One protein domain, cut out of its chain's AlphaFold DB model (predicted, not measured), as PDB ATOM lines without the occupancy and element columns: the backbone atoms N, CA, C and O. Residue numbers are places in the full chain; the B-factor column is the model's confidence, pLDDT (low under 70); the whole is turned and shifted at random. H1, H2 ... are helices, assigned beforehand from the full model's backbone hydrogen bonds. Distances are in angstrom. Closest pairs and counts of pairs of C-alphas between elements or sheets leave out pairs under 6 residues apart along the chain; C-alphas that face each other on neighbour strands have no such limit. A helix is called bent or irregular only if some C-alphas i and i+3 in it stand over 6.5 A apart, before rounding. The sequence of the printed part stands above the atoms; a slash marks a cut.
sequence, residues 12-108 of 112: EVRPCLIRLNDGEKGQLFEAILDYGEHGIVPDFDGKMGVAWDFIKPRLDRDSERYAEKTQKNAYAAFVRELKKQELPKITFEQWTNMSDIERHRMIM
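What this domain is: This is residues 12 to 108 of the 112 residues of an uncharacterized protein of Firmicutes bacterium CAG:124 (UniProt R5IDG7). One long helix, H3, makes the axis of a rod, with H1 and H2 packed at its first end and H4 and H5 near its last; between these two groups residues 64 to 70 stand free. The printed part has 97 residues with five named helices, H1 to H5, and is all helix. It is extended, radius of gyration of the C-alphas 20.6 A, spanning 62 by 23 by 17 A.

Where its parts are: H3, residues 46 to 84, was assigned as one helix by its hydrogen bonds but is bent, C-alphas 54 and 57 being 6.7 A apart. Arm H3a, 46 to 54, begins at (130.629, 187.787, 190.691); H3b, 57 to 84, is 41.0 A long and ends at (166.167, 142.736, 197.279). H2, 22 to 38, measures 23.9 A. H1 is 12 to 17, only just irregular with C-alphas 12 and 15 6.9 A apart; H4 is 92 to 97, H5 100 to 107.

How they stand to each other: H3 is the hub. H1 touches H3a, closest C-alphas Cys 16 and Ala 51 at 5.2 A. H2 only just touches H3a, with 3 pairs within 8 A, closest Glu 24 and Met 48 at 7.3 A, a steep tilt of 44 degrees. H4 only just touches H3b, with 3 pairs, closest Tyr 75 and Phe 92 at 6.7 A, about perpendicular at 80 degrees. H5 touches H3b, closest Leu 82 and Ile 107 at 6.3 A. Every O i to N i+4 pair is within hydrogen-bond range in H2, H3a, H3b, H4 and H5; in H1, 1 of 2.

The domain as a whole: The farthest C-alphas, Asn 21 and Glu 86, are 61.7 A apart. The printed part has no cut, no link is long, and no printed residue is under 70 in pLDDT.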
ATOM      1  N   GLU A  12     136.008 171.872 178.984       90.12
ATOM      2  CA  GLU A  12     134.775 172.146 179.725       90.12
ATOM      3  C   GLU A  12     134.776 173.488 180.467       90.12
ATOM      4  O   GLU A  12     133.706 173.967 180.827       90.12
ATOM      5  N   VAL A  13     135.938 174.117 180.681       90.38
ATOM      6  CA  VAL A  13     136.017 175.455 181.292       90.38
ATOM      7  C   VAL A  13     135.774 176.572 180.266       90.38
ATOM      8  O   VAL A  13     135.487 177.704 180.636       90.38
ATOM      9  N   ARG A  14     135.813 176.291 178.953       92.06
ATOM     10  CA  ARG A  14     135.589 177.316 177.909       92.06
ATOM     11  C   ARG A  14     134.289 178.123 178.083       92.06
ATOM     12  O   ARG A  14     134.351 179.336 177.885       92.06
ATOM     13  N   PRO A  15     133.134 177.532 178.454       91.88
ATOM     14  CA  PRO A  15     131.896 178.287 178.633       91.88
ATOM     15  C   PRO A  15     131.969 179.374 179.713       91.88
ATOM     16  O   PRO A  15     131.331 180.413 179.544       91.88
ATOM     17  N   CYS A  16     132.738 179.177 180.796       90.31
ATOM     18  CA  CYS A  16     132.918 180.230 181.800       90.31
ATOM     19  C   CYS A  16     133.872 181.322 181.293       90.31
ATOM     20  O   CYS A  16     133.567 182.504 181.433       90.31
ATOM     21  N   LEU A  17     134.945 180.946 180.586       92.56
ATOM     22  CA  LEU A  17     135.929 181.888 180.033       92.56
ATOM     23  C   LEU A  17     135.351 182.849 178.984       92.56
ATOM     24  O   LEU A  17     135.812 183.981 178.874       92.56
ATOM     25  N   ILE A  18     134.343 182.427 178.210       94.62
ATOM     26  CA  ILE A  18     133.694 183.278 177.191       94.62
ATOM     27  C   ILE A  18     133.001 184.500 177.818       94.62
ATOM     28  O   ILE A  18     132.831 185.519 177.155       94.62
ATOM     29  N   ARG A  19     132.613 184.422 179.097       91.94
ATOM     30  CA  ARG A  19     131.933 185.515 179.815       91.94
ATOM     31  C   ARG A  19     132.898 186.552 180.396       91.94
ATOM     32  O   ARG A  19     132.446 187.561 180.939       91.94
ATOM     33  N   LEU A  20     134.199 186.287 180.309       95.81
ATOM     34  CA  LEU A  20     135.250 187.122 180.867       95.81
ATOM     35  C   LEU A  20     135.884 187.994 179.779       95.81
ATOM     36  O   LEU A  20     136.035 187.569 178.630       95.81
ATOM     37  N   ASN A  21     136.278 189.211 180.148       96.69
ATOM     38  CA  ASN A  21     137.159 190.026 179.316       96.69
ATOM     39  C   ASN A  21     138.611 189.523 179.417       96.69
ATOM     40  O   ASN A  21     138.924 188.634 180.207       96.69
ATOM     41  N   ASP A  22     139.510 190.066 178.602       96.94
ATOM     42  CA  ASP A  22     140.882 189.550 178.539       96.94
ATOM     43  C   ASP A  22     141.696 189.827 179.812       96.94
ATOM     44  O   ASP A  22     142.507 188.990 180.202       96.94
ATOM     45  N   GLY A  23     141.428 190.933 180.516       97.56
ATOM     46  CA  GLY A  23     142.044 191.213 181.817       97.56
ATOM     47  C   GLY A  23     141.602 190.217 182.893       97.56
ATOM     48  O   GLY A  23     142.426 189.685 183.628       97.56
ATOM     49  N   GLU A  24     140.312 189.894 182.925       97.38
ATOM     50  CA  GLU A  24     139.727 188.884 183.814       97.38
ATOM     51  C   GLU A  24     140.265 187.480 183.515       97.38
ATOM     52  O   GLU A  24     140.605 186.738 184.431       97.38
ATOM     53  N   LYS A  25     140.417 187.117 182.234       96.56
ATOM     54  CA  LYS A  25     141.069 185.852 181.856       96.56
ATOM     55  C   LYS A  25     142.519 185.801 182.332       96.56
ATOM     56  O   LYS A  25     142.949 184.746 182.784       96.56
ATOM     57  N   GLY A  26     143.250 186.914 182.239       97.38
ATOM     58  CA  GLY A  26     144.613 187.027 182.760       97.38
ATOM     59  C   GLY A  26     144.669 186.814 184.273       97.38
ATOM     60  O   GLY A  26     145.416 185.965 184.740       97.38
ATOM     61  N   GLN A  27     143.811 187.502 185.033       97.69
ATOM     62  CA  GLN A  27     143.713 187.328 186.489       97.69
ATOM     63  C   GLN A  27     143.360 185.889 186.882       97.69
ATOM     64  O   GLN A  27     143.948 185.332 187.804       97.69
ATOM     65  N   LEU A  28     142.415 185.275 186.168       97.25
ATOM     66  CA  LEU A  28     142.028 183.889 186.404       97.25
ATOM     67  C   LEU A  28     143.178 182.921 186.099       97.25
ATOM     68  O   LEU A  28     143.342 181.939 186.814       97.25
ATOM     69  N   PHE A  29     143.964 183.188 185.054       96.94
ATOM     70  CA  PHE A  29     145.124 182.377 184.693       96.94
ATOM     71  C   PHE A  29     146.210 182.407 185.773       96.94
ATOM     72  O   PHE A  29     146.657 181.341 186.186       96.94
ATOM     73  N   GLU A  30     146.569 183.589 186.281       97.81
ATOM     74  CA  GLU A  30     147.523 183.708 187.394       97.81
ATOM     75  C   GLU A  30     147.002 182.985 188.643       97.81
ATOM     76  O   GLU A  30     147.697 182.146 189.208       97.81
ATOM     77  N   ALA A  31     145.728 183.182 189.000       97.88
ATOM     78  CA  ALA A  31     145.116 182.505 190.144       97.88
ATOM     79  C   ALA A  31     145.107 180.969 190.018       97.88
ATOM     80  O   ALA A  31     145.251 180.255 191.009       97.88
ATOM     81  N   ILE A  32     144.940 180.440 188.804       96.88
ATOM     82  CA  ILE A  32     145.038 179.003 188.530       96.88
ATOM     83  C   ILE A  32     146.451 178.480 188.827       96.88
ATOM     84  O   ILE A  32     146.585 177.380 189.370       96.88
ATOM     85  N   LEU A  33     147.489 179.235 188.453       96.38
ATOM     86  CA  LEU A  33     148.882 178.866 188.701       96.38
ATOM     87  C   LEU A  33     149.221 178.975 190.189       96.38
ATOM     88  O   LEU A  33     149.686 177.994 190.763       96.38
ATOM     89  N   ASP A  34     148.883 180.098 190.826       97.12
ATOM     90  CA  ASP A  34     149.082 180.323 192.263       97.12
ATOM     91  C   ASP A  34     148.399 179.239 193.108       97.12
ATOM     92  O   ASP A  34     148.968 178.719 194.073       97.12
ATOM     93  N   TYR A  35     147.185 178.836 192.728       96.38
ATOM     94  CA  TYR A  35     146.494 177.740 193.396       96.38
ATOM     95  C   TYR A  35     147.174 176.392 193.154       96.38
ATOM     96  O   TYR A  35     147.372 175.623 194.092       96.38
ATOM     97  N   GLY A  36     147.544 176.092 191.907       93.50
ATOM     98  CA  GLY A  36     148.173 174.819 191.559       93.50
ATOM     99  C   GLY A  36     149.561 174.631 192.176       93.50
ATOM    100  O   GLY A  36     149.925 173.509 192.526       93.50
ATOM    101  N   GLU A  37     150.330 175.710 192.315       93.25
ATOM    102  CA  GLU A  37     151.703 175.671 192.824       93.25
ATOM    103  C   GLU A  37     151.781 175.871 194.342       93.25
ATOM    104  O   GLU A  37     152.572 175.208 195.020       93.25
ATOM    105  N   HIS A  38     150.958 176.768 194.888       93.44
ATOM    106  CA  HIS A  38     151.062 177.223 196.276       93.44
ATOM    107  C   HIS A  38     149.782 177.018 197.098       93.44
ATOM    108  O   HIS A  38     149.785 177.275 198.302       93.44
ATOM    109  N   GLY A  39     148.688 176.551 196.488       93.81
ATOM    110  CA  GLY A  39     147.402 176.381 197.167       93.81
ATOM    111  C   GLY A  39     146.719 177.702 197.533       93.81
ATOM    112  O   GLY A  39     145.828 177.712 198.383       93.81
ATOM    113  N   ILE A  40     147.130 178.821 196.926       96.75
ATOM    114  CA  ILE A  40     146.560 180.143 197.202       96.75
ATOM    115  C   ILE A  40     145.186 180.238 196.536       96.75
ATOM    116  O   ILE A  40     145.066 180.202 195.315       96.75
ATOM    117  N   VAL A  41     144.133 180.342 197.346       96.75
ATOM    118  CA  VAL A  41     142.759 180.506 196.854       96.75
ATOM    119  C   VAL A  41     142.523 181.981 196.508       96.75
ATOM    120  O   VAL A  41     142.738 182.827 197.377       96.75
ATOM    121  N   PRO A  42     142.074 182.313 195.284       97.25
ATOM    122  CA  PRO A  42     141.781 183.691 194.913       97.25
ATOM    123  C   PRO A  42     140.526 184.215 195.617       97.25
ATOM    124  O   PRO A  42     139.550 183.487 195.800       97.25
ATOM    125  N   ASP A  43     140.529 185.507 195.940       96.94
ATOM    126  CA  ASP A  43     139.354 186.233 196.432       96.94
ATOM    127  C   ASP A  43     138.567 186.807 195.245       96.94
ATOM    128  O   ASP A  43     138.677 187.984 194.895       96.94
ATOM    129  N   PHE A  44     137.856 185.931 194.534       97.00
ATOM    130  CA  PHE A  44     137.039 186.308 193.383       97.00
ATOM    131  C   PHE A  44     135.554 186.365 193.726       97.00
ATOM    132  O   PHE A  44     135.004 185.458 194.349       97.00
ATOM    133  N   ASP A  45     134.880 187.379 193.192       94.06
ATOM    134  CA  ASP A  45     133.439 187.555 193.288       94.06
ATOM    135  C   ASP A  45     132.763 187.557 191.902       94.06
ATOM    136  O   ASP A  45     133.389 187.389 190.845       94.06
ATOM    137  N   GLY A  46     131.432 187.670 191.905       94.12
ATOM    138  CA  GLY A  46     130.629 187.787 190.691       94.12
ATOM    139  C   GLY A  46     130.942 186.706 189.649       94.12
ATOM    140  O   GLY A  46     130.966 185.509 189.933       94.12
ATOM    141  N   LYS A  47     131.176 187.122 188.402       93.69
ATOM    142  CA  LYS A  47     131.465 186.197 187.292       93.69
ATOM    143  C   LYS A  47     132.835 185.513 187.398       93.69
ATOM    144  O   LYS A  47     132.980 184.417 186.861       93.69
ATOM    145  N   MET A  48     133.804 186.130 188.077       96.38
ATOM    146  CA  MET A  48     135.123 185.539 188.316       96.38
ATOM    147  C   MET A  48     135.024 184.413 189.345       96.38
ATOM    148  O   MET A  48     135.543 183.327 189.100       96.38
ATOM    149  N   GLY A  49     134.263 184.628 190.423       96.19
ATOM    150  CA  GLY A  49     133.964 183.598 191.420       96.19
ATOM    151  C   GLY A  49     133.243 182.401 190.797       96.19
ATOM    152  O   GLY A  49     133.673 181.265 190.948       96.19
ATOM    153  N   VAL A  50     132.231 182.649 189.957       94.38
ATOM    154  CA  VAL A  50     131.545 181.563 189.234       94.38
ATOM    155  C   VAL A  50     132.495 180.807 188.297       94.38
ATOM    156  O   VAL A  50     132.415 179.584 188.192       94.38
ATOM    157  N   ALA A  51     133.399 181.497 187.593       95.69
ATOM    158  CA  ALA A  51     134.396 180.820 186.764       95.69
ATOM    159  C   ALA A  51     135.335 179.949 187.617       95.69
ATOM    160  O   ALA A  51     135.631 178.815 187.233       95.69
ATOM    161  N   TRP A  52     135.741 180.455 188.782       97.12
ATOM    162  CA  TRP A  52     136.566 179.743 189.749       97.12
ATOM    163  C   TRP A  52     135.886 178.488 190.301       97.12
ATOM    164  O   TRP A  52     136.500 177.421 190.285       97.12
ATOM    165  N   ASP A  53     134.604 178.560 190.660       94.75
ATOM    166  CA  ASP A  53     133.814 177.414 191.135       94.75
ATOM    167  C   ASP A  53     133.748 176.273 190.108       94.75
ATOM    168  O   ASP A  53     133.673 175.094 190.462       94.75
ATOM    169  N   PHE A  54     133.824 176.597 188.813       93.19
ATOM    170  CA  PHE A  54     133.929 175.596 187.751       93.19
ATOM    171  C   PHE A  54     135.337 174.998 187.633       93.19
ATOM    172  O   PHE A  54     135.482 173.826 187.276       93.19
ATOM    173  N   ILE A  55     136.385 175.776 187.881       95.25
ATOM    174  CA  ILE A  55     137.771 175.363 187.639       95.25
ATOM    175  C   ILE A  55     138.352 174.612 188.839       95.25
ATOM    176  O   ILE A  55     138.902 173.522 188.654       95.25
ATOM    177  N   LYS A  56     138.176 175.139 190.056       96.19
ATOM    178  CA  LYS A  56     138.770 174.610 191.292       96.19
ATOM    179  C   LYS A  56     138.568 173.097 191.477       96.19
ATOM    180  O   LYS A  56     139.569 172.411 191.673       96.19
ATOM    181  N   PRO A  57     137.359 172.517 191.310       95.19
ATOM    182  CA  PRO A  57     137.161 171.081 191.531       95.19
ATOM    183  C   PRO A  57     137.999 170.184 190.609       95.19
ATOM    184  O   PRO A  57     138.293 169.036 190.938       95.19
ATOM    185  N   ARG A  58     138.372 170.680 189.423       93.62
ATOM    186  CA  ARG A  58     139.212 169.937 188.472       93.62
ATOM    187  C   ARG A  58     140.678 169.984 188.883       93.62
ATOM    188  O   ARG A  58     141.349 168.965 188.758       93.62
ATOM    189  N   LEU A  59     141.137 171.134 189.380       94.69
ATOM    190  CA  LEU A  59     142.482 171.283 189.932       94.69
ATOM    191  C   LEU A  59     142.649 170.380 191.159       94.69
ATOM    192  O   LEU A  59     143.571 169.573 191.177       94.69
ATOM    193  N   ASP A  60     141.689 170.420 192.089       95.06
ATOM    194  CA  ASP A  60     141.673 169.577 193.296       95.06
ATOM    195  C   ASP A  60     141.813 168.093 192.945       95.06
ATOM    196  O   ASP A  60     142.725 167.408 193.409       95.06
ATOM    197  N   ARG A  61     140.963 167.613 192.031       93.75
ATOM    198  CA  ARG A  61     140.982 166.223 191.564       93.75
ATOM    199  C   ARG A  61     142.329 165.822 190.964       93.75
ATOM    200  O   ARG A  61     142.770 164.685 191.131       93.75
ATOM    201  N   ASP A  62     142.952 166.707 190.196       92.19
ATOM    202  CA  ASP A  62     144.210 166.399 189.522       92.19
ATOM    203  C   ASP A  62     145.380 166.385 190.515       92.19
ATOM    204  O   ASP A  62     146.231 165.494 190.429       92.19
ATOM    205  N   SER A  63     145.370 167.277 191.507       91.38
ATOM    206  CA  SER A  63     146.332 167.275 192.612       91.38
ATOM    207  C   SER A  63     146.195 166.036 193.497       91.38
ATOM    208  O   SER A  63     147.202 165.385 193.787       91.38
ATOM    209  N   GLU A  64     144.973 165.627 193.845       92.44
ATOM    210  CA  GLU A  64     144.713 164.377 194.574       92.44
ATOM    211  C   GLU A  64     145.237 163.160 193.801       92.44
ATOM    212  O   GLU A  64     146.010 162.352 194.325       92.44
ATOM    213  N   ARG A  65     144.904 163.062 192.508       91.56
ATOM    214  CA  ARG A  65     145.394 161.982 191.637       91.56
ATOM    215  C   ARG A  65     146.915 161.964 191.535       91.56
ATOM    216  O   ARG A  65     147.517 160.885 191.507       91.56
ATOM    217  N   TYR A  66     147.546 163.133 191.445       90.25
ATOM    218  CA  TYR A  66     149.001 163.239 191.406       90.25
ATOM    219  C   TYR A  66     149.629 162.764 192.723       90.25
ATOM    220  O   TYR A  66     150.589 161.984 192.700       90.25
ATOM    221  N   ALA A  67     149.063 163.168 193.863       89.75
ATOM    222  CA  ALA A  67     149.508 162.748 195.186       89.75
ATOM    223  C   ALA A  67     149.393 161.224 195.361       89.75
ATOM    224  O   ALA A  67     150.379 160.567 195.709       89.75
ATOM    225  N   GLU A  68     148.246 160.634 195.016       91.25
ATOM    226  CA  GLU A  68     148.043 159.183 195.061       91.25
ATOM    227  C   GLU A  68     149.050 158.426 194.190       91.25
ATOM    228  O   GLU A  68     149.637 157.427 194.616       91.25
ATOM    229  N   LYS A  69     149.263 158.887 192.951       91.31
ATOM    230  CA  LYS A  69     150.222 158.266 192.029       91.31
ATOM    231  C   LYS A  69     151.636 158.321 192.598       91.31
ATOM    232  O   LYS A  69     152.368 157.335 192.519       91.31
ATOM    233  N   THR A  70     152.012 159.451 193.189       90.94
ATOM    234  CA  THR A  70     153.326 159.648 193.809       90.94
ATOM    235  C   THR A  70     153.522 158.706 194.994       90.94
ATOM    236  O   THR A  70     154.543 158.020 195.058       90.94
ATOM    237  N   GLN A  71     152.524 158.578 195.873       91.88
ATOM    238  CA  GLN A  71     152.564 157.634 196.994       91.88
ATOM    239  C   GLN A  71     152.652 156.176 196.526       91.88
ATOM    240  O   GLN A  71     153.490 155.421 197.014       91.88
ATOM    241  N   LYS A  72     151.848 155.776 195.532       93.44
ATOM    242  CA  LYS A  72     151.894 154.415 194.968       93.44
ATOM    243  C   LYS A  72     153.251 154.104 194.333       93.44
ATOM    244  O   LYS A  72     153.758 152.995 194.498       93.44
ATOM    245  N   ASN A  73     153.864 155.070 193.651       92.88
ATOM    246  CA  ASN A  73     155.209 154.922 193.092       92.88
ATOM    247  C   ASN A  73     156.275 154.782 194.189       92.88
ATOM    248  O   ASN A  73     157.148 153.923 194.076       92.88
ATOM    249  N   ALA A  74     156.186 155.583 195.257       92.31
ATOM    250  CA  ALA A  74     157.082 155.490 196.409       92.31
ATOM    251  C   ALA A  74     156.961 154.126 197.108       92.31
ATOM    252  O   ALA A  74     157.970 153.468 197.355       92.31
ATOM    253  N   TYR A  75     155.737 153.644 197.326       94.75
ATOM    254  CA  TYR A  75     155.490 152.301 197.845       94.75
ATOM    255  C   TYR A  75     156.032 151.205 196.915       94.75
ATOM    256  O   TYR A  75     156.666 150.258 197.372       94.75
ATOM    257  N   ALA A  76     155.846 151.325 195.597       95.00
ATOM    258  CA  ALA A  76     156.393 150.356 194.650       95.00
ATOM    259  C   ALA A  76     157.932 150.312 194.690       95.00
ATOM    260  O   ALA A  76     158.513 149.229 194.601       95.00
ATOM    261  N   ALA A  77     158.593 151.463 194.846       94.12
ATOM    262  CA  ALA A  77     160.036 151.535 195.057       94.12
ATOM    263  C   ALA A  77     160.448 150.879 196.388       94.12
ATOM    264  O   ALA A  77     161.362 150.059 196.401       94.12
ATOM    265  N   PHE A  78     159.720 151.160 197.469       93.81
ATOM    266  CA  PHE A  78     159.930 150.566 198.791       93.81
ATOM    267  C   PHE A  78     159.817 149.030 198.773       93.81
ATOM    268  O   PHE A  78     160.716 148.326 199.223       93.81
ATOM    269  N   VAL A  79     158.757 148.483 198.169       94.44
ATOM    270  CA  VAL A  79     158.548 147.028 198.049       94.44
ATOM    271  C   VAL A  79     159.640 146.358 197.217       94.44
ATOM    272  O   VAL A  79     160.032 145.229 197.514       94.44
ATOM    273  N   ARG A  80     160.141 147.026 196.167       93.56
ATOM    274  CA  ARG A  80     161.280 146.512 195.388       93.56
ATOM    275  C   ARG A  80     162.523 146.379 196.256       93.56
ATOM    276  O   ARG A  80     163.258 145.416 196.077       93.56
ATOM    277  N   GLU A  81     162.742 147.317 197.166       93.75
ATOM    278  CA  GLU A  81     163.890 147.292 198.063       93.75
ATOM    279  C   GLU A  81     163.764 146.196 199.126       93.75
ATOM    280  O   GLU A  81     164.680 145.389 199.258       93.75
ATOM    281  N   LEU A  82     162.593 146.048 199.761       93.38
ATOM    282  CA  LEU A  82     162.324 144.910 200.652       93.38
ATOM    283  C   LEU A  82     162.599 143.569 199.962       93.38
ATOM    284  O   LEU A  82     163.240 142.692 200.531       93.38
ATOM    285  N   LYS A  83     162.166 143.425 198.701       93.06
ATOM    286  CA  LYS A  83     162.390 142.202 197.923       93.06
ATOM    287  C   LYS A  83     163.877 141.913 197.690       93.06
ATOM    288  O   LYS A  83     164.251 140.746 197.699       93.06
ATOM    289  N   LYS A  84     164.713 142.931 197.456       93.06
ATOM    290  CA  LYS A  84     166.167 142.736 197.279       93.06
ATOM    291  C   LYS A  84     166.839 142.217 198.545       93.06
ATOM    292  O   LYS A  84     167.821 141.496 198.444       93.06
ATOM    293  N   GLN A  85     166.312 142.601 199.702       91.69
ATOM    294  CA  GLN A  85     166.820 142.208 201.015       91.69
ATOM    295  C   GLN A  85     166.109 140.970 201.578       91.69
ATOM    296  O   GLN A  85     166.307 140.627 202.737       91.69
ATOM    297  N   GLU A  86     165.251 140.325 200.777       90.69
ATOM    298  CA  GLU A  86     164.438 139.166 201.176       90.69
ATOM    299  C   GLU A  86     163.556 139.419 202.418       90.69
ATOM    300  O   GLU A  86     163.147 138.497 203.120       90.69
ATOM    301  N   LEU A  87     163.211 140.685 202.663       89.81
ATOM    302  CA  LEU A  87     162.364 141.105 203.771       89.81
ATOM    303  C   LEU A  87     160.875 140.876 203.463       89.81
ATOM    304  O   LEU A  87     160.453 140.923 202.298       89.81
ATOM    305  N   PRO A  88     160.039 140.663 204.496       89.75
ATOM    306  CA  PRO A  88     158.612 140.440 204.313       89.75
ATOM    307  C   PRO A  88     157.938 141.655 203.670       89.75
ATOM    308  O   PRO A  88     158.099 142.797 204.099       89.75
ATOM    309  N   LYS A  89     157.130 141.395 202.638       91.44
ATOM    310  CA  LYS A  89     156.324 142.422 201.978       91.44
ATOM    311  C   LYS A  89     155.224 142.915 202.921       91.44
ATOM    312  O   LYS A  89     154.436 142.115 203.416       91.44
ATOM    313  N   ILE A  90     155.113 144.231 203.066       93.69
ATOM    314  CA  ILE A  90     153.991 144.895 203.745       93.69
ATOM    315  C   ILE A  90     152.958 145.402 202.732       93.69
ATOM    316  O   ILE A  90     153.266 145.543 201.546       93.69
ATOM    317  N   THR A  91     151.726 145.656 203.175       95.31
ATOM    318  CA  THR A  91     150.664 146.224 202.331       95.31
ATOM    319  C   THR A  91     150.833 147.736 202.147       95.31
ATOM    320  O   THR A  91     151.566 148.389 202.888       95.31
ATOM    321  N   PHE A  92     150.130 148.312 201.163       92.75
ATOM    322  CA  PHE A  92     150.118 149.767 200.967       92.75
ATOM    323  C   PHE A  92     149.559 150.491 202.197       92.75
ATOM    324  O   PHE A  92     150.151 151.466 202.633       92.75
ATOM    325  N   GLU A  93     148.482 149.968 202.787       93.75
ATOM    326  CA  GLU A  93     147.847 150.528 203.988       93.75
ATOM    327  C   GLU A  93     148.789 150.526 205.203       93.75
ATOM    328  O   GLU A  93     148.926 151.532 205.899       93.75
ATOM    329  N   GLN A  94     149.502 149.418 205.428       93.94
ATOM    330  CA  GLN A  94     150.522 149.343 206.476       93.94
ATOM    331  C   GLN A  94     151.630 150.369 206.233       93.94
ATOM    332  O   GLN A  94     151.995 151.111 207.138       93.94
ATOM    333  N   TRP A  95     152.118 150.458 204.993       94.69
ATOM    334  CA  TRP A  95     153.156 151.409 204.613       94.69
ATOM    335  C   TRP A  95     152.712 152.869 204.789       94.69
ATOM    336  O   TRP A  95     153.495 153.683 205.280       94.69
ATOM    337  N   THR A  96     151.465 153.217 204.448       92.06
ATOM    338  CA  THR A  96     150.931 154.578 204.629       92.06
ATOM    339  C   THR A  96     150.804 154.973 206.098       92.06
ATOM    340  O   THR A  96     151.021 156.139 206.409       92.06
ATOM    341  N   ASN A  97     150.534 154.014 206.988       93.88
ATOM    342  CA  ASN A  97     150.425 154.245 208.434       93.88
ATOM    343  C   ASN A  97     151.782 154.340 209.152       93.88
ATOM    344  O   ASN A  97     151.827 154.723 210.317       93.88
ATOM    345  N   MET A  98     152.881 154.002 208.475       92.19
ATOM    346  CA  MET A  98     154.238 154.147 209.004       92.19
ATOM    347  C   MET A  98     154.781 155.557 208.771       92.19
ATOM    348  O   MET A  98     154.598 156.145 207.704       92.19
ATOM    349  N   SER A  99     155.528 156.064 209.744       91.38
ATOM    350  CA  SER A  99     156.362 157.255 209.597       91.38
ATOM    351  C   SER A  99     157.545 157.003 208.657       91.38
ATOM    352  O   SER A  99     157.974 155.866 208.437       91.38
ATOM    353  N   ASP A 100     158.136 158.075 208.127       88.06
ATOM    354  CA  ASP A 100     159.325 157.966 207.273       88.06
ATOM    355  C   ASP A 100     160.517 157.321 207.996       88.06
ATOM    356  O   ASP A 100     161.287 156.588 207.376       88.06
ATOM    357  N   ILE A 101     160.627 157.512 209.317       89.88
ATOM    358  CA  ILE A 101     161.658 156.880 210.153       89.88
ATOM    359  C   ILE A 101     161.453 155.363 210.208       89.88
ATOM    360  O   ILE A 101     162.406 154.606 210.029       89.88
ATOM    361  N   GLU A 102     160.220 154.902 210.432       91.69
ATOM    362  CA  GLU A 102     159.901 153.468 210.483       91.69
ATOM    363  C   GLU A 102     160.135 152.796 209.131       91.69
ATOM    364  O   GLU A 102     160.761 151.737 209.070       91.69
ATOM    365  N   ARG A 103     159.712 153.445 208.037       90.81
ATOM    366  CA  ARG A 103     159.988 152.977 206.672       90.81
ATOM    367  C   ARG A 103     161.493 152.856 206.434       90.81
ATOM    368  O   ARG A 103     161.954 151.835 205.930       90.81
ATOM    369  N   HIS A 104     162.268 153.874 206.808       88.81
ATOM    370  CA  HIS A 104     163.714 153.863 206.613       88.81
ATOM    371  C   HIS A 104     164.391 152.725 207.389       88.81
ATOM    372  O   HIS A 104     165.138 151.954 206.791       88.81
ATOM    373  N   ARG A 105     164.053 152.548 208.674       89.31
ATOM    374  CA  ARG A 105     164.589 151.464 209.519       89.31
ATOM    375  C   ARG A 105     164.279 150.065 208.990       89.31
ATOM    376  O   ARG A 105     165.081 149.162 209.185       89.31
ATOM    377  N   MET A 106     163.137 149.861 208.325       87.75
ATOM    378  CA  MET A 106     162.825 148.555 207.728       87.75
ATOM    379  C   MET A 106     163.759 148.189 206.574       87.75
ATOM    380  O   MET A 106     164.049 147.015 206.393       87.75
ATOM    381  N   ILE A 107     164.188 149.167 205.776       86.44
ATOM    382  CA  ILE A 107     165.059 148.956 204.608       86.44
ATOM    383  C   ILE A 107     166.545 149.069 204.975       86.44
ATOM    384  O   ILE A 107     167.404 148.541 204.277       86.44
ATOM    385  N   MET A 108     166.866 149.793 206.038       81.81
ATOM    386  CA  MET A 108     168.219 149.944 206.556       81.81
ATOM    387  C   MET A 108     168.183 149.648 208.054       81.81
ATOM    388  O   MET A 108     168.147 150.587 208.851       81.81
TER     389      MET A 108